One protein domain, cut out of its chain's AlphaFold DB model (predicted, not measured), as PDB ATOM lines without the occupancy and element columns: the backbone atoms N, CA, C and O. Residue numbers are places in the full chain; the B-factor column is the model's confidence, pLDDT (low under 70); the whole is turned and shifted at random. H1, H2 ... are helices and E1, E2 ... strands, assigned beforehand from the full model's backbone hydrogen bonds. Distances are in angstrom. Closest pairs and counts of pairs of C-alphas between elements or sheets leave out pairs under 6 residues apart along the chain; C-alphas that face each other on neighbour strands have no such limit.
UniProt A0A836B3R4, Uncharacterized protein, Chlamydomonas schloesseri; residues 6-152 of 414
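AT A GLANCE: This is residues 6 to 152 of the 414 residues of an uncharacterized protein of Chlamydomonas schloesseri (UniProt A0A836B3R4). A small, strongly twisted sheet of three strands, E1, E2 and E3, sits between a long loop of residues 11 to 44, which reaches out at one end, and a cluster of four crossed helices at the other. The longest helix, H2, runs from beside the sheet to H3 and H4 at the far end. The printed part has 147 residues, with three named strands and four named helices that follow along the chain as E1 E2 E3 H1 H2 H3 H4, and is mixed in class, helices and strands; the sheet E1 - E2 - E3 is antiparallel, a meander, each strand the antiparallel neighbour of the one before. The whole is loose, with a radius of gyration of the C-alphas of 18.4 A, and elongated, spanning 61 by 39 by 27 A.

IN THESE COORDINATES: E1 is residues 6 to 10, from C-alpha 6 at (130.071, 176.550, 111.771); E2 is residues 45 to 53, 24.4 A long; E3 is residues 58 to 65, 23.3 A. H1 is residues 71 to 81, H2 residues 95 to 118, 34.1 A, H3 residues 126 to 138, and H4 residues 140 to 152, ending at C-alpha 152 at (158.859, 173.132, 88.278).

HOW THE PARTS SIT: E1 and E2 form a hairpin, with N 7 and O 48 2.9 A apart, within hydrogen-bond range. E2 and E3 form another, with N 60 and O 51 at 2.8 A. H1 and H2 are on the sheet but only graze it, with residues 73 to 81 and 97 to 101. H1 touches H2 at a steep tilt of 60 degrees, closest at the C-alphas of Gly 71 and Leu 109, 4.4 A. H2 touches H3 with residues 109 to 117 alone, closest at the C-alphas of Gly 116 and Gln 128, 4.7 A. H4 touches H2, closest at the C-alphas of Ala 114 and Leu 146, 6.4 A, and is apart from H1. Every O i to N i+4 pair is within hydrogen-bond range in H1, H3 and H4, and 19 of 20 in H2.

THE WHOLE: The two C-alphas farthest apart, those of Phe 23 and Gly 151, are 60.8 A apart. The printed part has no cut; the links E1 to E2 and H1 to H2 are long. The pLDDT is under 70 in residues 13 to 22 and 25 to 29.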
ATOM      1  N   TYR A   6     128.672 176.840 111.492       94.50
ATOM      2  CA  TYR A   6     130.071 176.550 111.771       94.50
ATOM      3  C   TYR A   6     130.493 177.435 112.942       94.50
ATOM      4  O   TYR A   6     130.301 178.652 112.900       94.50
ATOM      5  N   ILE A   7     130.987 176.811 114.006       95.31
ATOM      6  CA  ILE A   7     131.363 177.476 115.251       95.31
ATOM      7  C   ILE A   7     132.788 177.048 115.584       95.31
ATOM      8  O   ILE A   7     133.061 175.850 115.636       95.31
ATOM      9  N   ILE A   8     133.683 178.005 115.805       96.25
ATOM     10  CA  ILE A   8     134.967 177.728 116.445       96.25
ATOM     11  C   ILE A   8     134.742 177.841 117.946       96.25
ATOM     12  O   ILE A   8     134.323 178.889 118.437       96.25
ATOM     13  N   GLU A   9     134.983 176.756 118.670       94.38
ATOM     14  CA  GLU A   9     134.878 176.724 120.126       94.38
ATOM     15  C   GLU A   9     136.169 176.137 120.704       94.38
ATOM     16  O   GLU A   9     136.667 175.110 120.232       94.38
ATOM     17  N   ARG A  10     136.728 176.807 121.719       92.62
ATOM     18  CA  ARG A  10     137.704 176.174 122.603       92.62
ATOM     19  C   ARG A  10     136.924 175.217 123.494       92.62
ATOM     20  O   ARG A  10     135.917 175.620 124.079       92.62
ATOM     21  N   LEU A  11     137.360 173.968 123.582       88.06
ATOM     22  CA  LEU A  11     136.726 172.982 124.443       88.06
ATOM     23  C   LEU A  11     136.947 173.369 125.899       88.06
ATOM     24  O   LEU A  11     138.000 173.111 126.471       88.06
ATOM     25  N   ALA A  12     135.953 174.013 126.502       81.38
ATOM     26  CA  ALA A  12     135.914 174.140 127.945       81.38
ATOM     27  C   ALA A  12     135.927 172.732 128.561       81.38
ATOM     28  O   ALA A  12     135.309 171.814 128.015       81.38
ATOM     29  N   ALA A  13     136.580 172.581 129.717       66.62
ATOM     30  CA  ALA A  13     136.256 171.468 130.599       66.62
ATOM     31  C   ALA A  13     134.725 171.441 130.771       66.62
ATOM     32  O   ALA A  13     134.137 172.514 130.977       66.62
ATOM     33  N   PRO A  14     134.058 170.280 130.620       59.09
ATOM     34  CA  PRO A  14     132.618 170.218 130.813       59.09
ATOM     35  C   PRO A  14     132.296 170.777 132.206       59.09
ATOM     36  O   PRO A  14     133.032 170.480 133.149       59.09
ATOM     37  N   PRO A  15     131.243 171.601 132.363       50.94
ATOM     38  CA  PRO A  15     130.890 172.174 133.656       50.94
ATOM     39  C   PRO A  15     130.358 171.071 134.579       50.94
ATOM     40  O   PRO A  15     129.151 170.849 134.652       50.94
ATOM     41  N   SER A  16     131.284 170.357 135.228       45.88
ATOM     42  CA  SER A  16     131.059 169.357 136.276       45.88
ATOM     43  C   SER A  16     129.865 168.430 136.016       45.88
ATOM     44  O   SER A  16     129.015 168.239 136.884       45.88
ATOM     45  N   VAL A  17     129.786 167.848 134.814       48.84
ATOM     46  CA  VAL A  17     128.975 166.643 134.602       48.84
ATOM     47  C   VAL A  17     129.887 165.471 134.920       48.84
ATOM     48  O   VAL A  17     130.474 164.868 134.026       48.84
ATOM     49  N   PHE A  18     130.070 165.235 136.218       51.75
ATOM     50  CA  PHE A  18     130.897 164.154 136.736       51.75
ATOM     51  C   PHE A  18     130.248 162.812 136.389       51.75
ATOM     52  O   PHE A  18     129.364 162.316 137.089       51.75
ATOM     53  N   GLY A  19     130.666 162.256 135.252       54.28
ATOM     54  CA  GLY A  19     130.549 160.836 134.985       54.28
ATOM     55  C   GLY A  19     131.587 160.133 135.840       54.28
ATOM     56  O   GLY A  19     132.745 160.050 135.447       54.28
ATOM     57  N   PHE A  20     131.171 159.687 137.021       56.09
ATOM     58  CA  PHE A  20     131.955 158.742 137.801       56.09
ATOM     59  C   PHE A  20     131.996 157.418 137.040       56.09
ATOM     60  O   PHE A  20     130.948 156.918 136.613       56.09
ATOM     61  N   ASP A  21     133.193 156.874 136.858       62.22
ATOM     62  CA  ASP A  21     133.370 155.510 136.381       62.22
ATOM     63  C   ASP A  21     132.927 154.486 137.455       62.22
ATOM     64  O   ASP A  21     132.394 154.838 138.514       62.22
ATOM     65  N   GLU A  22     133.132 153.191 137.203       65.25
ATOM     66  CA  GLU A  22     132.750 152.128 138.149       65.25
ATOM     67  C   GLU A  22     133.574 152.155 139.462       65.25
ATOM     68  O   GLU A  22     133.218 151.478 140.429       65.25
ATOM     69  N   PHE A  23     134.640 152.966 139.525       75.75
ATOM     70  CA  PHE A  23     135.531 153.136 140.675       75.75
ATOM     71  C   PHE A  23     135.363 154.480 141.405       75.75
ATOM     72  O   PHE A  23     135.892 154.640 142.507       75.75
ATOM     73  N   GLY A  24     134.583 155.416 140.857       70.94
ATOM     74  CA  GLY A  24     134.401 156.754 141.421       70.94
ATOM     75  C   GLY A  24     135.473 157.762 140.998       70.94
ATOM     76  O   GLY A  24     135.565 158.827 141.607       70.94
ATOM     77  N   GLU A  25     136.261 157.453 139.970       60.41
ATOM     78  CA  GLU A  25     137.171 158.390 139.322       60.41
ATOM     79  C   GLU A  25     136.415 159.178 138.234       60.41
ATOM     80  O   GLU A  25     135.549 158.661 137.522       60.41
ATOM     81  N   GLU A  26     136.690 160.479 138.144       53.75
ATOM     82  CA  GLU A  26     136.059 161.368 137.168       53.75
ATOM     83  C   GLU A  26     136.781 161.245 135.821       53.75
ATOM     84  O   GLU A  26     137.761 161.954 135.577       53.75
ATOM     85  N   GLU A  27     136.306 160.382 134.918       57.44
ATOM     86  CA  GLU A  27     136.816 160.398 133.544       57.44
ATOM     87  C   GLU A  27     136.324 161.669 132.820       57.44
ATOM     88  O   GLU A  27     135.113 161.856 132.628       57.44
ATOM     89  N   PRO A  28     137.221 162.577 132.384       58.84
ATOM     90  CA  PRO A  28     136.813 163.734 131.602       58.84
ATOM     91  C   PRO A  28     136.240 163.259 130.265       58.84
ATOM     92  O   PRO A  28     136.944 162.676 129.447       58.84
ATOM     93  N   GLY A  29     134.954 163.527 130.029       61.94
ATOM     94  CA  GLY A  29     134.254 163.082 128.823       61.94
ATOM     95  C   GLY A  29     134.849 163.659 127.534       61.94
ATOM     96  O   GLY A  29     134.457 164.743 127.094       61.94
ATOM     97  N   TYR A  30     135.764 162.920 126.905       72.25
ATOM     98  CA  TYR A  30     136.354 163.269 125.617       72.25
ATOM     99  C   TYR A  30     135.354 163.026 124.479       72.25
ATOM    100  O   TYR A  30     134.906 161.905 124.242       72.25
ATOM    101  N   GLU A  31     135.027 164.072 123.715       82.81
ATOM    102  CA  GLU A  31     134.337 163.889 122.434       82.81
ATOM    103  C   GLU A  31     135.367 163.533 121.343       82.81
ATOM    104  O   GLU A  31     136.316 164.293 121.134       82.81
ATOM    105  N   PRO A  32     135.204 162.418 120.607       93.19
ATOM    106  CA  PRO A  32     136.116 162.064 119.527       93.19
ATOM    107  C   PRO A  32     135.872 162.938 118.293       93.19
ATOM    108  O   PRO A  32     134.733 163.225 117.905       93.19
ATOM    109  N   CYS A  33     136.946 163.312 117.603       96.31
ATOM    110  CA  CYS A  33     136.860 164.037 116.345       96.31
ATOM    111  C   CYS A  33     136.120 163.222 115.277       96.31
ATOM    112  O   CYS A  33     136.486 162.094 114.947       96.31
ATOM    113  N   ASP A  34     135.128 163.836 114.626       96.19
ATOM    114  CA  ASP A  34     134.325 163.175 113.595       96.19
ATOM    115  C   ASP A  34     135.151 162.676 112.391       96.19
ATOM    116  O   ASP A  34     134.729 161.735 111.719       96.19
ATOM    117  N   ALA A  35     136.311 163.286 112.124       95.56
ATOM    118  CA  ALA A  35     137.182 162.966 110.995       95.56
ATOM    119  C   ALA A  35     138.219 161.874 111.314       95.56
ATOM    120  O   ALA A  35     138.164 160.812 110.701       95.56
ATOM    121  N   CYS A  36     139.142 162.113 112.254       96.69
ATOM    122  CA  CYS A  36     140.237 161.180 112.559       96.69
ATOM    123  C   CYS A  36     139.898 160.140 113.643       96.69
ATOM    124  O   CYS A  36     140.664 159.203 113.833       96.69
ATOM    125  N   LYS A  37     138.769 160.303 114.352       95.75
ATOM    126  CA  LYS A  37     138.340 159.504 115.520       95.75
ATOM    127  C   LYS A  37     139.245 159.577 116.757       95.75
ATOM    128  O   LYS A  37     138.881 158.992 117.768       95.75
ATOM    129  N   GLY A  38     140.343 160.331 116.710       94.88
ATOM    130  CA  GLY A  38     141.132 160.672 117.893       94.88
ATOM    131  C   GLY A  38     140.383 161.611 118.842       94.88
ATOM    132  O   GLY A  38     139.478 162.342 118.423       94.88
ATOM    133  N   GLU A  39     140.774 161.588 120.109       93.44
ATOM    134  CA  GLU A  39     140.229 162.433 121.174       93.44
ATOM    135  C   GLU A  39     140.503 163.921 120.917       93.44
ATOM    136  O   GLU A  39     141.536 164.296 120.355       93.44
ATOM    137  N   LEU A  40     139.562 164.776 121.317       93.12
ATOM    138  CA  LEU A  40     139.744 166.225 121.343       93.12
ATOM    139  C   LEU A  40     140.094 166.656 122.769       93.12
ATOM    140  O   LEU A  40     139.315 166.412 123.693       93.12
ATOM    141  N   ALA A  41     141.248 167.297 122.950       89.81
ATOM    142  CA  ALA A  41     141.732 167.629 124.285       89.81
ATOM    143  C   ALA A  41     140.953 168.801 124.911       89.81
ATOM    144  O   ALA A  41     140.519 169.735 124.227       89.81
ATOM    145  N   LEU A  42     140.818 168.791 126.240       89.31
ATOM    146  CA  LEU A  42     140.297 169.948 126.966       89.31
ATOM    147  C   LEU A  42     141.227 171.150 126.766       89.31
ATOM    148  O   LEU A  42     142.450 171.038 126.798       89.31
ATOM    149  N   GLY A  43     140.634 172.313 126.529       90.12
ATOM    150  CA  GLY A  43     141.339 173.529 126.148       90.12
ATOM    151  C   GLY A  43     141.746 173.596 124.673       90.12
ATOM    152  O   GLY A  43     142.237 174.646 124.264       90.12
ATOM    153  N   GLU A  44     141.533 172.567 123.848       93.19
ATOM    154  CA  GLU A  44     141.864 172.622 122.418       93.19
ATOM    155  C   GLU A  44     140.841 173.453 121.620       93.19
ATOM    156  O   GLU A  44     139.651 173.493 121.945       93.19
ATOM    157  N   LEU A  45     141.291 174.123 120.556       95.69
ATOM    158  CA  LEU A  45     140.402 174.737 119.569       95.69
ATOM    159  C   LEU A  45     139.857 173.668 118.619       95.69
ATOM    160  O   LEU A  45     140.618 172.930 117.994       95.69
ATOM    161  N   CYS A  46     138.541 173.642 118.436       96.12
ATOM    162  CA  CYS A  46     137.892 172.741 117.493       96.12
ATOM    163  C   CYS A  46     136.879 173.476 116.607       96.12
ATOM    164  O   CYS A  46     136.336 174.526 116.962       96.12
ATOM    165  N   LEU A  47     136.598 172.896 115.439       97.00
ATOM    166  CA  LEU A  47     135.451 173.271 114.622       97.00
ATOM    167  C   LEU A  47     134.249 172.415 115.029       97.00
ATOM    168  O   LEU A  47     134.232 171.209 114.771       97.00
ATOM    169  N   ASN A  48     133.213 173.045 115.575       96.19
ATOM    170  CA  ASN A  48     131.907 172.437 115.796       96.19
ATOM    171  C   ASN A  48     130.957 172.777 114.634       96.19
ATOM    172  O   ASN A  48     130.560 173.928 114.427       96.19
ATOM    173  N   VAL A  49     130.585 171.754 113.863       95.81
ATOM    174  CA  VAL A  49     129.610 171.852 112.772       95.81
ATOM    175  C   VAL A  49     128.244 171.405 113.284       95.81
ATOM    176  O   VAL A  49     128.010 170.211 113.480       95.81
ATOM    177  N   ARG A  50     127.326 172.359 113.464       94.81
ATOM    178  CA  ARG A  50     125.956 172.103 113.930       94.81
ATOM    179  C   ARG A  50     124.983 172.127 112.758       94.81
ATOM    180  O   ARG A  50     124.894 173.129 112.050       94.81
ATOM    181  N   PHE A  51     124.233 171.055 112.534       94.00
ATOM    182  CA  PHE A  51     123.297 170.938 111.410       94.00
ATOM    183  C   PHE A  51     121.989 170.266 111.828       94.00
ATOM    184  O   PHE A  51     121.927 169.532 112.808       94.00
ATOM    185  N   TRP A  52     120.914 170.537 111.088       94.19
ATOM    186  CA  TRP A  52     119.628 169.880 111.310       94.19
ATOM    187  C   TRP A  52     119.594 168.542 110.571       94.19
ATOM    188  O   TRP A  52     119.674 168.524 109.341       94.19
ATOM    189  N   HIS A  53     119.458 167.434 111.296       93.06
ATOM    190  CA  HIS A  53     119.355 166.117 110.681       93.06
ATOM    191  C   HIS A  53     117.888 165.812 110.316       93.06
ATOM    192  O   HIS A  53     117.038 165.728 111.208       93.06
ATOM    193  N   PRO A  54     117.549 165.650 109.020       89.75
ATOM    194  CA  PRO A  54     116.156 165.570 108.585       89.75
ATOM    195  C   PRO A  54     115.462 164.280 109.027       89.75
ATOM    196  O   PRO A  54     114.275 164.322 109.314       89.75
ATOM    197  N   GLY A  55     116.183 163.155 109.122       93.25
ATOM    198  CA  GLY A  55     115.590 161.859 109.478       93.25
ATOM    199  C   GLY A  55     115.255 161.691 110.963       93.25
ATOM    200  O   GLY A  55     114.452 160.836 111.308       93.25
ATOM    201  N   THR A  56     115.856 162.496 111.845       93.44
ATOM    202  CA  THR A  56     115.658 162.414 113.308       93.44
ATOM    203  C   THR A  56     115.060 163.686 113.904       93.44
ATOM    204  O   THR A  56     114.889 163.756 115.115       93.44
ATOM    205  N   HIS A  57     114.780 164.701 113.076       90.56
ATOM    206  CA  HIS A  57     114.246 166.001 113.495       90.56
ATOM    207  C   HIS A  57     114.994 166.621 114.693       90.56
ATOM    208  O   HIS A  57     114.389 167.195 115.596       90.56
ATOM    209  N   SER A  58     116.324 166.500 114.698       91.81
ATOM    210  CA  SER A  58     117.184 166.944 115.796       91.81
ATOM    211  C   SER A  58     118.416 167.698 115.295       91.81
ATOM    212  O   SER A  58     118.859 167.531 114.154       91.81
ATOM    213  N   MET A  59     118.972 168.560 116.151       92.69
ATOM    214  CA  MET A  59     120.254 169.217 115.896       92.69
ATOM    215  C   MET A  59     121.384 168.220 116.162       92.69
ATOM    216  O   MET A  59     121.452 167.644 117.243       92.69
ATOM    217  N   TRP A  60     122.258 168.022 115.182       93.00
ATOM    218  CA  TRP A  60     123.451 167.193 115.299       93.00
ATOM    219  C   TRP A  60     124.686 168.084 115.332       93.00
ATOM    220  O   TRP A  60     124.788 169.035 114.552       93.00
ATOM    221  N   ASN A  61     125.632 167.739 116.202       93.44
ATOM    222  CA  ASN A  61     126.917 168.412 116.340       93.44
ATOM    223  C   ASN A  61     128.019 167.454 115.880       93.44
ATOM    224  O   ASN A  61     128.029 166.286 116.264       93.44
ATOM    225  N   LYS A  62     128.945 167.939 115.053       94.75
ATOM    226  CA  LYS A  62     130.165 167.222 114.663       94.75
ATOM    227  C   LYS A  62     131.360 168.098 115.001       94.75
ATOM    228  O   LYS A  62     131.588 169.092 114.308       94.75
ATOM    229  N   ARG A  63     132.116 167.734 116.039       95.44
ATOM    230  CA  ARG A  63     133.382 168.396 116.378       95.44
ATOM    231  C   ARG A  63     134.548 167.809 115.584       95.44
ATOM    232  O   ARG A  63     134.562 166.619 115.258       95.44
ATOM    233  N   LYS A  64     135.526 168.652 115.250       96.69
ATOM    234  CA  LYS A  64     136.768 168.269 114.567       96.69
ATOM    235  C   LYS A  64     137.955 169.079 115.073       96.69
ATOM    236  O   LYS A  64     137.797 170.281 115.280       96.69
ATOM    237  N   HIS A  65     139.134 168.456 115.173       97.44
ATOM    238  CA  HIS A  65     140.399 169.185 115.318       97.44
ATOM    239  C   HIS A  65     140.515 170.191 114.172       97.44
ATOM    240  O   HIS A  65     140.114 169.872 113.046       97.44
ATOM    241  N   LEU A  66     141.092 171.371 114.415       96.62
ATOM    242  CA  LEU A  66     141.328 172.342 113.336       96.62
ATOM    243  C   LEU A  66     142.165 171.727 112.202       96.62
ATOM    244  O   LEU A  66     141.814 171.875 111.035       96.62
ATOM    245  N   ALA A  67     143.190 170.937 112.538       96.06
ATOM    246  CA  ALA A  67     144.029 170.223 111.571       96.06
ATOM    247  C   ALA A  67     143.282 169.156 110.737       96.06
ATOM    248  O   ALA A  67     143.789 168.705 109.718       96.06
ATOM    249  N   CYS A  68     142.075 168.744 111.141       97.19
ATOM    250  CA  CYS A  68     141.223 167.805 110.397       97.19
ATOM    251  C   CYS A  68     140.136 168.502 109.552       97.19
ATOM    252  O   CYS A  68     139.207 167.850 109.052       97.19
ATOM    253  N   VAL A  69     140.197 169.829 109.413       96.44
ATOM    254  CA  VAL A  69     139.313 170.604 108.537       96.44
ATOM    255  C   VAL A  69     139.851 170.543 107.107       96.44
ATOM    256  O   VAL A  69     140.935 171.026 106.823       96.44
ATOM    257  N   THR A  70     139.078 169.962 106.187       95.50
ATOM    258  CA  THR A  70     139.462 169.853 104.770       95.50
ATOM    259  C   THR A  70     139.000 171.060 103.951       95.50
ATOM    260  O   THR A  70     138.013 171.714 104.309       95.50
ATOM    261  N   GLY A  71     139.631 171.306 102.795       94.56
ATOM    262  CA  GLY A  71     139.253 172.374 101.856       94.56
ATOM    263  C   GLY A  71     137.765 172.369 101.475       94.56
ATOM    264  O   GLY A  71     137.136 173.422 101.367       94.56
ATOM    265  N   ARG A  72     137.133 171.190 101.397       95.44
ATOM    266  CA  ARG A  72     135.671 171.069 101.238       95.44
ATOM    267  C   ARG A  72     134.861 171.688 102.386       95.44
ATOM    268  O   ARG A  72     133.824 172.297 102.133       95.44
ATOM    269  N   VAL A  73     135.282 171.501 103.637       95.12
ATOM    270  CA  VAL A  73     134.603 172.085 104.809       95.12
ATOM    271  C   VAL A  73     134.827 173.597 104.836       95.12
ATOM    272  O   VAL A  73     133.867 174.338 105.046       95.12
ATOM    273  N   VAL A  74     136.049 174.045 104.522       96.06
ATOM    274  CA  VAL A  74     136.395 175.463 104.336       96.06
ATOM    275  C   VAL A  74     135.460 176.119 103.319       96.06
ATOM    276  O   VAL A  74     134.731 177.043 103.677       96.06
ATOM    277  N   LEU A  75     135.389 175.596 102.092       95.62
ATOM    278  CA  LEU A  75     134.541 176.139 101.026       95.62
ATOM    279  C   LEU A  75     133.058 176.167 101.411       95.62
ATOM    280  O   LEU A  75     132.405 177.191 101.240       95.62
ATOM    281  N   ASN A  76     132.529 175.090 102.000       94.56
ATOM    282  CA  ASN A  76     131.137 175.054 102.460       94.56
ATOM    283  C   ASN A  76     130.850 176.064 103.591       94.56
ATOM    284  O   ASN A  76     129.713 176.518 103.724       94.56
ATOM    285  N   SER A  77     131.842 176.390 104.427       94.00
ATOM    286  CA  SER A  77     131.707 177.413 105.473       94.00
ATOM    287  C   SER A  77     131.695 178.823 104.874       94.00
ATOM    288  O   SER A  77     130.819 179.625 105.197       94.00
ATOM    289  N   ILE A  78     132.583 179.084 103.913       94.19
ATOM    290  CA  ILE A  78     132.666 180.352 103.182       94.19
ATOM    291  C   ILE A  78     131.394 180.580 102.352       94.19
ATOM    292  O   ILE A  78     130.818 181.660 102.415       94.19
ATOM    293  N   GLU A  79     130.873 179.564 101.658       93.62
ATOM    294  CA  GLU A  79     129.594 179.656 100.930       93.62
ATOM    295  C   GLU A  79     128.393 179.932 101.854       93.62
ATOM    296  O   GLU A  79     127.394 180.501 101.416       93.62
ATOM    297  N   ALA A  80     128.475 179.555 103.136       92.31
ATOM    298  CA  ALA A  80     127.406 179.768 104.110       92.31
ATOM    299  C   ALA A  80     127.477 181.124 104.846       92.31
ATOM    300  O   ALA A  80     126.432 181.612 105.286       92.31
ATOM    301  N   MET A  81     128.673 181.705 105.015       91.88
ATOM    302  CA  MET A  81     128.921 182.871 105.892       91.88
ATOM    303  C   MET A  81     129.672 184.032 105.214       91.88
ATOM    304  O   MET A  81     129.797 185.101 105.804       91.88
ATOM    305  N   GLY A  82     130.172 183.854 103.991       91.12
ATOM    306  CA  GLY A  82     130.926 184.849 103.221       91.12
ATOM    307  C   GLY A  82     132.426 184.894 103.528       91.12
ATOM    308  O   GLY A  82     133.228 184.988 102.603       91.12
ATOM    309  N   SER A  83     132.832 184.789 104.798       92.06
ATOM    310  CA  SER A  83     134.247 184.827 105.199       92.06
ATOM    311  C   SER A  83     134.559 183.919 106.394       92.06
ATOM    312  O   SER A  83     133.665 183.467 107.109       92.06
ATOM    313  N   VAL A  84     135.854 183.677 106.622       91.81
ATOM    314  CA  VAL A  84     136.365 182.982 107.819       91.81
ATOM    315  C   VAL A  84     136.136 183.824 109.078       91.81
ATOM    316  O   VAL A  84     135.841 183.292 110.139       91.81
ATOM    317  N   GLU A  85     136.192 185.151 108.967       93.50
ATOM    318  CA  GLU A  85     135.989 186.063 110.102       93.50
ATOM    319  C   GLU A  85     134.530 186.098 110.586       93.50
ATOM    320  O   GLU A  85     134.269 186.399 111.747       93.50
ATOM    321  N   ALA A  86     133.583 185.717 109.723       93.69
ATOM    322  CA  ALA A  86     132.171 185.547 110.061       93.69
ATOM    323  C   ALA A  86     131.851 184.218 110.785       93.69
ATOM    324  O   ALA A  86     130.688 183.969 111.118       93.69
ATOM    325  N   LEU A  87     132.847 183.356 111.049       93.81
ATOM    326  CA  LEU A  87     132.678 182.161 111.886       93.81
ATOM    327  C   LEU A  87     132.210 182.550 113.293       93.81
ATOM    328  O   LEU A  87     132.817 183.372 113.982       93.81
ATOM    329  N   SER A  88     131.154 181.886 113.768       95.25
ATOM    330  CA  SER A  88     130.704 182.054 115.151       95.25
ATOM    331  C   SER A  88     131.810 181.619 116.118       95.25
ATOM    332  O   SER A  88     132.424 180.575 115.916       95.25
ATOM    333  N   GLY A  89     132.063 182.415 117.157       94.19
ATOM    334  CA  GLY A  89     133.120 182.166 118.143       94.19
ATOM    335  C   GLY A  89     134.457 182.861 117.856       94.19
ATOM    336  O   GLY A  89     135.130 183.230 118.812       94.19
ATOM    337  N   MET A  90     134.798 183.174 116.592       95.62
ATOM    338  CA  MET A  90     136.078 183.832 116.245       95.62
ATOM    339  C   MET A  90     136.320 185.144 117.002       95.62
ATOM    340  O   MET A  90     137.444 185.429 117.400       95.62
ATOM    341  N   ALA A  91     135.272 185.939 117.236       94.88
ATOM    342  CA  ALA A  91     135.382 187.217 117.940       94.88
ATOM    343  C   ALA A  91     135.818 187.085 119.416       94.88
ATOM    344  O   ALA A  91     136.354 188.043 119.965       94.88
ATOM    345  N   GLY A  92     135.599 185.922 120.045       93.06
ATOM    346  CA  GLY A  92     135.981 185.642 121.435       93.06
ATOM    347  C   GLY A  92     137.345 184.965 121.599       93.06
ATOM    348  O   GLY A  92     137.708 184.625 122.720       93.06
ATOM    349  N   LEU A  93     138.074 184.734 120.504       95.38
ATOM    350  CA  LEU A  93     139.405 184.129 120.514       95.38
ATOM    351  C   LEU A  93     140.510 185.186 120.648       95.38
ATOM    352  O   LEU A  93     140.360 186.320 120.180       95.38
ATOM    353  N   GLU A  94     141.647 184.788 121.224       96.62
ATOM    354  CA  GLU A  94     142.873 185.594 121.224       96.62
ATOM    355  C   GLU A  94     143.402 185.779 119.791       96.62
ATOM    356  O   GLU A  94     143.165 184.936 118.926       96.62
ATOM    357  N   GLU A  95     144.160 186.848 119.501       96.75
ATOM    358  CA  GLU A  95     144.646 187.075 118.123       96.75
ATOM    359  C   GLU A  95     145.499 185.909 117.606       96.75
ATOM    360  O   GLU A  95     145.346 185.510 116.454       96.75
ATOM    361  N   ARG A  96     146.308 185.294 118.478       96.69
ATOM    362  CA  ARG A  96     147.104 184.101 118.161       96.69
ATOM    363  C   ARG A  96     146.238 182.925 117.696       96.69
ATOM    364  O   ARG A  96     146.574 182.257 116.722       96.69
ATOM    365  N   ASP A  97     145.116 182.689 118.373       96.88
ATOM    366  CA  ASP A  97     144.153 181.647 118.009       96.88
ATOM    367  C   ASP A  97     143.440 181.992 116.693       96.88
ATOM    368  O   ASP A  97     143.259 181.130 115.832       96.88
ATOM    369  N   ARG A  98     143.047 183.264 116.510       97.38
ATOM    370  CA  ARG A  98     142.419 183.743 115.266       97.38
ATOM    371  C   ARG A  98     143.348 183.552 114.072       97.38
ATOM    372  O   ARG A  98     142.905 183.076 113.029       97.38
ATOM    373  N   GLU A  99     144.623 183.889 114.229       97.12
ATOM    374  CA  GLU A  99     145.662 183.667 113.227       97.12
ATOM    375  C   GLU A  99     145.872 182.169 112.953       97.12
ATOM    376  O   GLU A  99     145.882 181.765 111.790       97.12
ATOM    377  N   GLN A 100     145.917 181.319 113.986       96.50
ATOM    378  CA  GLN A 100     145.987 179.863 113.812       96.50
ATOM    379  C   GLN A 100     144.797 179.318 113.002       96.50
ATOM    380  O   GLN A 100     144.996 178.509 112.090       96.50
ATOM    381  N   VAL A 101     143.567 179.766 113.287       97.06
ATOM    382  CA  VAL A 101     142.367 179.354 112.536       97.06
ATOM    383  C   VAL A 101     142.441 179.833 111.086       97.06
ATOM    384  O   VAL A 101     142.230 179.024 110.182       97.06
ATOM    385  N   ARG A 102     142.785 181.111 110.848       96.19
ATOM    386  CA  ARG A 102     142.961 181.684 109.497       96.19
ATOM    387  C   ARG A 102     143.990 180.888 108.689       96.19
ATOM    388  O   ARG A 102     143.687 180.475 107.571       96.19
ATOM    389  N   ASN A 103     145.160 180.622 109.270       96.44
ATOM    390  CA  ASN A 103     146.244 179.881 108.624       96.44
ATOM    391  C   ASN A 103     145.829 178.438 108.314       96.44
ATOM    392  O   ASN A 103     146.040 177.972 107.200       96.44
ATOM    393  N   THR A 104     145.153 177.758 109.244       96.69
ATOM    394  CA  THR A 104     144.661 176.386 109.017       96.69
ATOM    395  C   THR A 104     143.613 176.333 107.897       96.69
ATOM    396  O   THR A 104     143.683 175.466 107.027       96.69
ATOM    397  N   TRP A 105     142.673 177.290 107.864       95.94
ATOM    398  CA  TRP A 105     141.696 177.431 106.772       95.94
ATOM    399  C   TRP A 105     142.372 177.651 105.421       95.94
ATOM    400  O   TRP A 105     141.956 177.078 104.412       95.94
ATOM    401  N   LEU A 106     143.405 178.494 105.410       95.69
ATOM    402  CA  LEU A 106     144.155 178.822 104.213       95.69
ATOM    403  C   LEU A 106     144.932 177.612 103.686       95.69
ATOM    404  O   LEU A 106     144.780 177.268 102.518       95.69
ATOM    405  N   SER A 107     145.694 176.926 104.542       96.62
ATOM    406  CA  SER A 107     146.441 175.718 104.173       96.62
ATOM    407  C   SER A 107     145.527 174.634 103.596       96.62
ATOM    408  O   SER A 107     145.804 174.127 102.513       96.62
ATOM    409  N   ALA A 108     144.391 174.351 104.244       97.00
ATOM    410  CA  ALA A 108     143.423 173.361 103.765       97.00
ATOM    411  C   ALA A 108     142.788 173.730 102.407       97.00
ATOM    412  O   ALA A 108     142.391 172.852 101.638       97.00
ATOM    413  N   LEU A 109     142.680 175.027 102.091       96.00
ATOM    414  CA  LEU A 109     142.225 175.497 100.783       96.00
ATOM    415  C   LEU A 109     143.333 175.425  99.720       96.00
ATOM    416  O   LEU A 109     143.060 175.031  98.586       96.00
ATOM    417  N   MET A 110     144.565 175.793 100.084       95.94
ATOM    418  CA  MET A 110     145.744 175.711  99.218       95.94
ATOM    419  C   MET A 110     146.044 174.267  98.812       95.94
ATOM    420  O   MET A 110     146.321 174.021  97.642       95.94
ATOM    421  N   GLU A 111     145.920 173.313  99.736       96.38
ATOM    422  CA  GLU A 111     146.078 171.878  99.483       96.38
ATOM    423  C   GLU A 111     145.065 171.374  98.438       96.38
ATOM    424  O   GLU A 111     145.450 170.820  97.407       96.38
ATOM    425  N   GLU A 112     143.771 171.656  98.631       96.75
ATOM    426  CA  GLU A 112     142.712 171.286  97.680       96.75
ATOM    427  C   GLU A 112     142.904 171.983  96.311       96.75
ATOM    428  O   GLU A 112     142.647 171.391  95.258       96.75
ATOM    429  N   ALA A 113     143.403 173.224  96.284       96.00
ATOM    430  CA  ALA A 113     143.732 173.917  95.039       96.00
ATOM    431  C   ALA A 113     144.956 173.308  94.329       96.00
ATOM    432  O   ALA A 113     144.913 173.123  93.110       96.00
ATOM    433  N   ALA A 114     146.014 172.952  95.064       96.00
ATOM    434  CA  ALA A 114     147.223 172.317  94.540       96.00
ATOM    435  C   ALA A 114     146.924 170.921  93.969       96.00
ATOM    436  O   ALA A 114     147.291 170.628  92.830       96.00
ATOM    437  N   GLU A 115     146.152 170.105  94.693       94.75
ATOM    438  CA  GLU A 115     145.593 168.842  94.196       94.75
ATOM    439  C   GLU A 115     144.809 169.027  92.889       94.75
ATOM    440  O   GLU A 115     144.912 168.224  91.956       94.75
ATOM    441  N   GLY A 116     144.006 170.091  92.816       93.94
ATOM    442  CA  GLY A 116     143.267 170.462  91.618       93.94
ATOM    443  C   GLY A 116     144.184 170.830  90.454       93.94
ATOM    444  O   GLY A 116     143.969 170.369  89.333       93.94
ATOM    445  N   LEU A 117     145.214 171.642  90.697       93.75
ATOM    446  CA  LEU A 117     146.166 172.085  89.678       93.75
ATOM    447  C   LEU A 117     147.006 170.925  89.127       93.75
ATOM    448  O   LEU A 117     147.159 170.844  87.908       93.75
ATOM    449  N   ALA A 118     147.455 170.003  89.985       92.94
ATOM    450  CA  ALA A 118     148.197 168.799  89.601       92.94
ATOM    451  C   ALA A 118     147.372 167.819  88.738       92.94
ATOM    452  O   ALA A 118     147.922 167.006  87.990       92.94
ATOM    453  N   ARG A 119     146.035 167.885  88.802       91.44
ATOM    454  CA  ARG A 119     145.138 167.071  87.969       91.44
ATOM    455  C   ARG A 119     144.872 167.733  86.614       91.44
ATOM    456  O   ARG A 119     144.608 168.934  86.515       91.44
ATOM    457  N   LYS A 120     144.818 166.900  85.562       89.94
ATOM    458  CA  LYS A 120     144.278 167.288  84.244       89.94
ATOM    459  C   LYS A 120     142.884 167.891  84.424       89.94
ATOM    460  O   LYS A 120     142.070 167.331  85.155       89.94
ATOM    461  N   GLU A 121     142.599 168.984  83.722       87.81
ATOM    462  CA  GLU A 121     141.403 169.815  83.924       87.81
ATOM    463  C   GLU A 121     140.088 169.019  83.948       87.81
ATOM    464  O   GLU A 121     139.332 169.103  84.915       87.81
ATOM    465  N   ASN A 122     139.895 168.120  82.978       89.50
ATOM    466  CA  ASN A 122     138.720 167.242  82.866       89.50
ATOM    467  C   ASN A 122     138.606 166.155  83.964       89.50
ATOM    468  O   ASN A 122     137.709 165.317  83.904       89.50
ATOM    469  N   ARG A 123     139.530 166.108  84.934       92.50
ATOM    470  CA  ARG A 123     139.545 165.173  86.079       92.50
ATOM    471  C   ARG A 123     139.515 165.876  87.443       92.50
ATOM    472  O   ARG A 123     139.654 165.204  88.466       92.50
ATOM    473  N   ARG A 124     139.367 167.203  87.474       93.75
ATOM    474  CA  ARG A 124     139.247 167.977  88.718       93.75
ATOM    475  C   ARG A 124     137.889 167.731  89.369       93.75
ATOM    476  O   ARG A 124     136.871 167.647  88.684       93.75
ATOM    477  N   THR A 125     137.860 167.628  90.694       95.69
ATOM    478  CA  THR A 125     136.596 167.591  91.441       95.69
ATOM    479  C   THR A 125     135.944 168.978  91.442       95.69
ATOM    480  O   THR A 125     136.611 169.999  91.257       95.69
ATOM    481  N   GLN A 126     134.633 169.047  91.693       95.38
ATOM    482  CA  GLN A 126     133.953 170.339  91.841       95.38
ATOM    483  C   GLN A 126     134.543 171.163  93.002       95.38
ATOM    484  O   GLN A 126     134.629 172.385  92.898       95.38
ATOM    485  N   THR A 127     134.983 170.507  94.081       95.00
ATOM    486  CA  THR A 127     135.647 171.149  95.225       95.00
ATOM    487  C   THR A 127     136.977 171.781  94.814       95.00
ATOM    488  O   THR A 127     137.190 172.958  95.077       95.00
ATOM    489  N   GLN A 128     137.817 171.051  94.077       96.25
ATOM    490  CA  GLN A 128     139.092 171.545  93.546       96.25
ATOM    491  C   GLN A 128     138.900 172.742  92.602       96.25
ATOM    492  O   GLN A 128     139.604 173.744  92.707       96.25
ATOM    493  N   LEU A 129     137.903 172.684  91.708       96.06
ATOM    494  CA  LEU A 129     137.558 173.812  90.834       96.06
ATOM    495  C   LEU A 129     137.088 175.038  91.632       96.06
ATOM    496  O   LEU A 129     137.494 176.159  91.322       96.06
ATOM    497  N   LYS A 130     136.276 174.840  92.680       96.44
ATOM    498  CA  LYS A 130     135.859 175.907  93.602       96.44
ATOM    499  C   LYS A 130     137.047 176.500  94.371       96.44
ATOM    500  O   LYS A 130     137.138 177.721  94.445       96.44
ATOM    501  N   ALA A 131     137.974 175.676  94.867       96.62
ATOM    502  CA  ALA A 131     139.181 176.126  95.565       96.62
ATOM    503  C   ALA A 131     140.057 177.012  94.663       96.62
ATOM    504  O   ALA A 131     140.373 178.143  95.026       96.62
ATOM    505  N   ILE A 132     140.349 176.549  93.441       96.31
ATOM    506  CA  ILE A 132     141.100 177.316  92.432       96.31
ATOM    507  C   ILE A 132     140.382 178.629  92.082       96.31
ATOM    508  O   ILE A 132     141.032 179.665  91.953       96.31
ATOM    509  N   SER A 133     139.053 178.607  91.930       96.50
ATOM    510  CA  SER A 133     138.254 179.801  91.622       96.50
ATOM    511  C   SER A 133     138.298 180.831  92.759       96.50
ATOM    512  O   SER A 133     138.539 182.017  92.521       96.50
ATOM    513  N   TYR A 134     138.151 180.376  94.009       95.19
ATOM    514  CA  TYR A 134     138.239 181.228  95.194       95.19
ATOM    515  C   TYR A 134     139.634 181.845  95.335       95.19
ATOM    516  O   TYR A 134     139.757 183.065  95.430       95.19
ATOM    517  N   MET A 135     140.691 181.027  95.268       95.69
ATOM    518  CA  MET A 135     142.070 181.518  95.327       95.69
ATOM    519  C   MET A 135     142.377 182.507  94.200       95.69
ATOM    520  O   MET A 135     142.970 183.544  94.460       95.69
ATOM    521  N   ARG A 136     141.909 182.260  92.968       96.44
ATOM    522  CA  ARG A 136     142.075 183.209  91.852       96.44
ATOM    523  C   ARG A 136     141.433 184.569  92.140       96.44
ATOM    524  O   ARG A 136     141.947 185.581  91.682       96.44
ATOM    525  N   THR A 137     140.314 184.576  92.861       95.88
ATOM    526  CA  THR A 137     139.534 185.792  93.137       95.88
ATOM    527  C   THR A 137     140.096 186.583  94.314       95.88
ATOM    528  O   THR A 137     140.123 187.808  94.267       95.88
ATOM    529  N   HIS A 138     140.543 185.895  95.367       94.31
ATOM    530  CA  HIS A 138     140.895 186.527  96.641       94.31
ATOM    531  C   HIS A 138     142.395 186.516  96.961       94.31
ATOM    532  O   HIS A 138     142.847 187.348  97.740       94.31
ATOM    533  N   MET A 139     143.164 185.571  96.409       94.12
ATOM    534  CA  MET A 139     144.571 185.319  96.761       94.12
ATOM    535  C   MET A 139     145.398 184.917  95.516       94.12
ATOM    536  O   MET A 139     145.999 183.835  95.490       94.12
ATOM    537  N   PRO A 140     145.417 185.748  94.450       94.88
ATOM    538  CA  PRO A 140     146.014 185.384  93.163       94.88
ATOM    539  C   PRO A 140     147.513 185.073  93.266       94.88
ATOM    540  O   PRO A 140     147.958 184.096  92.671       94.88
ATOM    541  N   GLU A 141     148.268 185.822  94.075       95.31
ATOM    542  CA  GLU A 141     149.714 185.623  94.269       95.31
ATOM    543  C   GLU A 141     150.055 184.219  94.790       95.31
ATOM    544  O   GLU A 141     150.969 183.562  94.293       95.31
ATOM    545  N   GLN A 142     149.269 183.699  95.736       94.81
ATOM    546  CA  GLN A 142     149.461 182.345  96.267       94.81
ATOM    547  C   GLN A 142     149.131 181.275  95.220       94.81
ATOM    548  O   GLN A 142     149.816 180.258  95.133       94.81
ATOM    549  N   LEU A 143     148.112 181.509  94.384       94.31
ATOM    550  CA  LEU A 143     147.777 180.607  93.281       94.31
ATOM    551  C   LEU A 143     148.864 180.610  92.190       94.31
ATOM    552  O   LEU A 143     149.114 179.572  91.577       94.31
ATOM    553  N   ILE A 144     149.513 181.755  91.952       93.81
ATOM    554  CA  ILE A 144     150.668 181.877  91.052       93.81
ATOM    555  C   ILE A 144     151.862 181.104  91.627       93.81
ATOM    556  O   ILE A 144     152.450 180.306  90.898       93.81
ATOM    557  N   GLY A 145     152.155 181.256  92.925       93.38
ATOM    558  CA  GLY A 145     153.192 180.491  93.632       93.38
ATOM    559  C   GLY A 145     153.009 178.976  93.492       93.38
ATOM    560  O   GLY A 145     153.872 178.307  92.925       93.38
ATOM    561  N   LEU A 146     151.834 178.456  93.871       92.81
ATOM    562  CA  LEU A 146     151.482 177.033  93.723       92.81
ATOM    563  C   LEU A 146     151.622 176.532  92.275       92.81
ATOM    564  O   LEU A 146     152.016 175.391  92.032       92.81
ATOM    565  N   ARG A 147     151.300 177.375  91.286       90.38
ATOM    566  CA  ARG A 147     151.445 177.025  89.866       90.38
ATOM    567  C   ARG A 147     152.908 177.005  89.418       90.38
ATOM    568  O   ARG A 147     153.246 176.185  88.568       90.38
ATOM    569  N   GLY A 148     153.754 177.874  89.969       89.81
ATOM    570  CA  GLY A 148     155.200 177.874  89.743       89.81
ATOM    571  C   GLY A 148     155.863 176.621  90.316       89.81
ATOM    572  O   GLY A 148     156.581 175.929  89.599       89.81
ATOM    573  N   GLU A 149     155.538 176.271  91.562       89.19
ATOM    574  CA  GLU A 149     156.004 175.043  92.221       89.19
ATOM    575  C   GLU A 149     155.607 173.795  91.419       89.19
ATOM    576  O   GLU A 149     156.476 173.028  90.996       89.19
ATOM    577  N   LEU A 150     154.319 173.630  91.098       85.88
ATOM    578  CA  LEU A 150     153.834 172.502  90.291       85.88
ATOM    579  C   LEU A 150     154.384 172.500  88.855       85.88
ATOM    580  O   LEU A 150     154.583 171.430  88.285       85.88
ATOM    581  N   GLY A 151     154.648 173.672  88.272       76.50
ATOM    582  CA  GLY A 151     155.297 173.801  86.965       76.50
ATOM    583  C   GLY A 151     156.763 173.366  86.983       76.50
ATOM    584  O   GLY A 151     157.219 172.744  86.030       76.50
ATOM    585  N   SER A 152     157.484 173.618  88.080       70.94
ATOM    586  CA  SER A 152     158.859 173.132  88.278       70.94
ATOM    587  C   SER A 152     158.931 171.622  88.559       70.94
ATOM    588  O   SER A 152     159.912 170.969  88.217       70.94
TER     589      SER A 152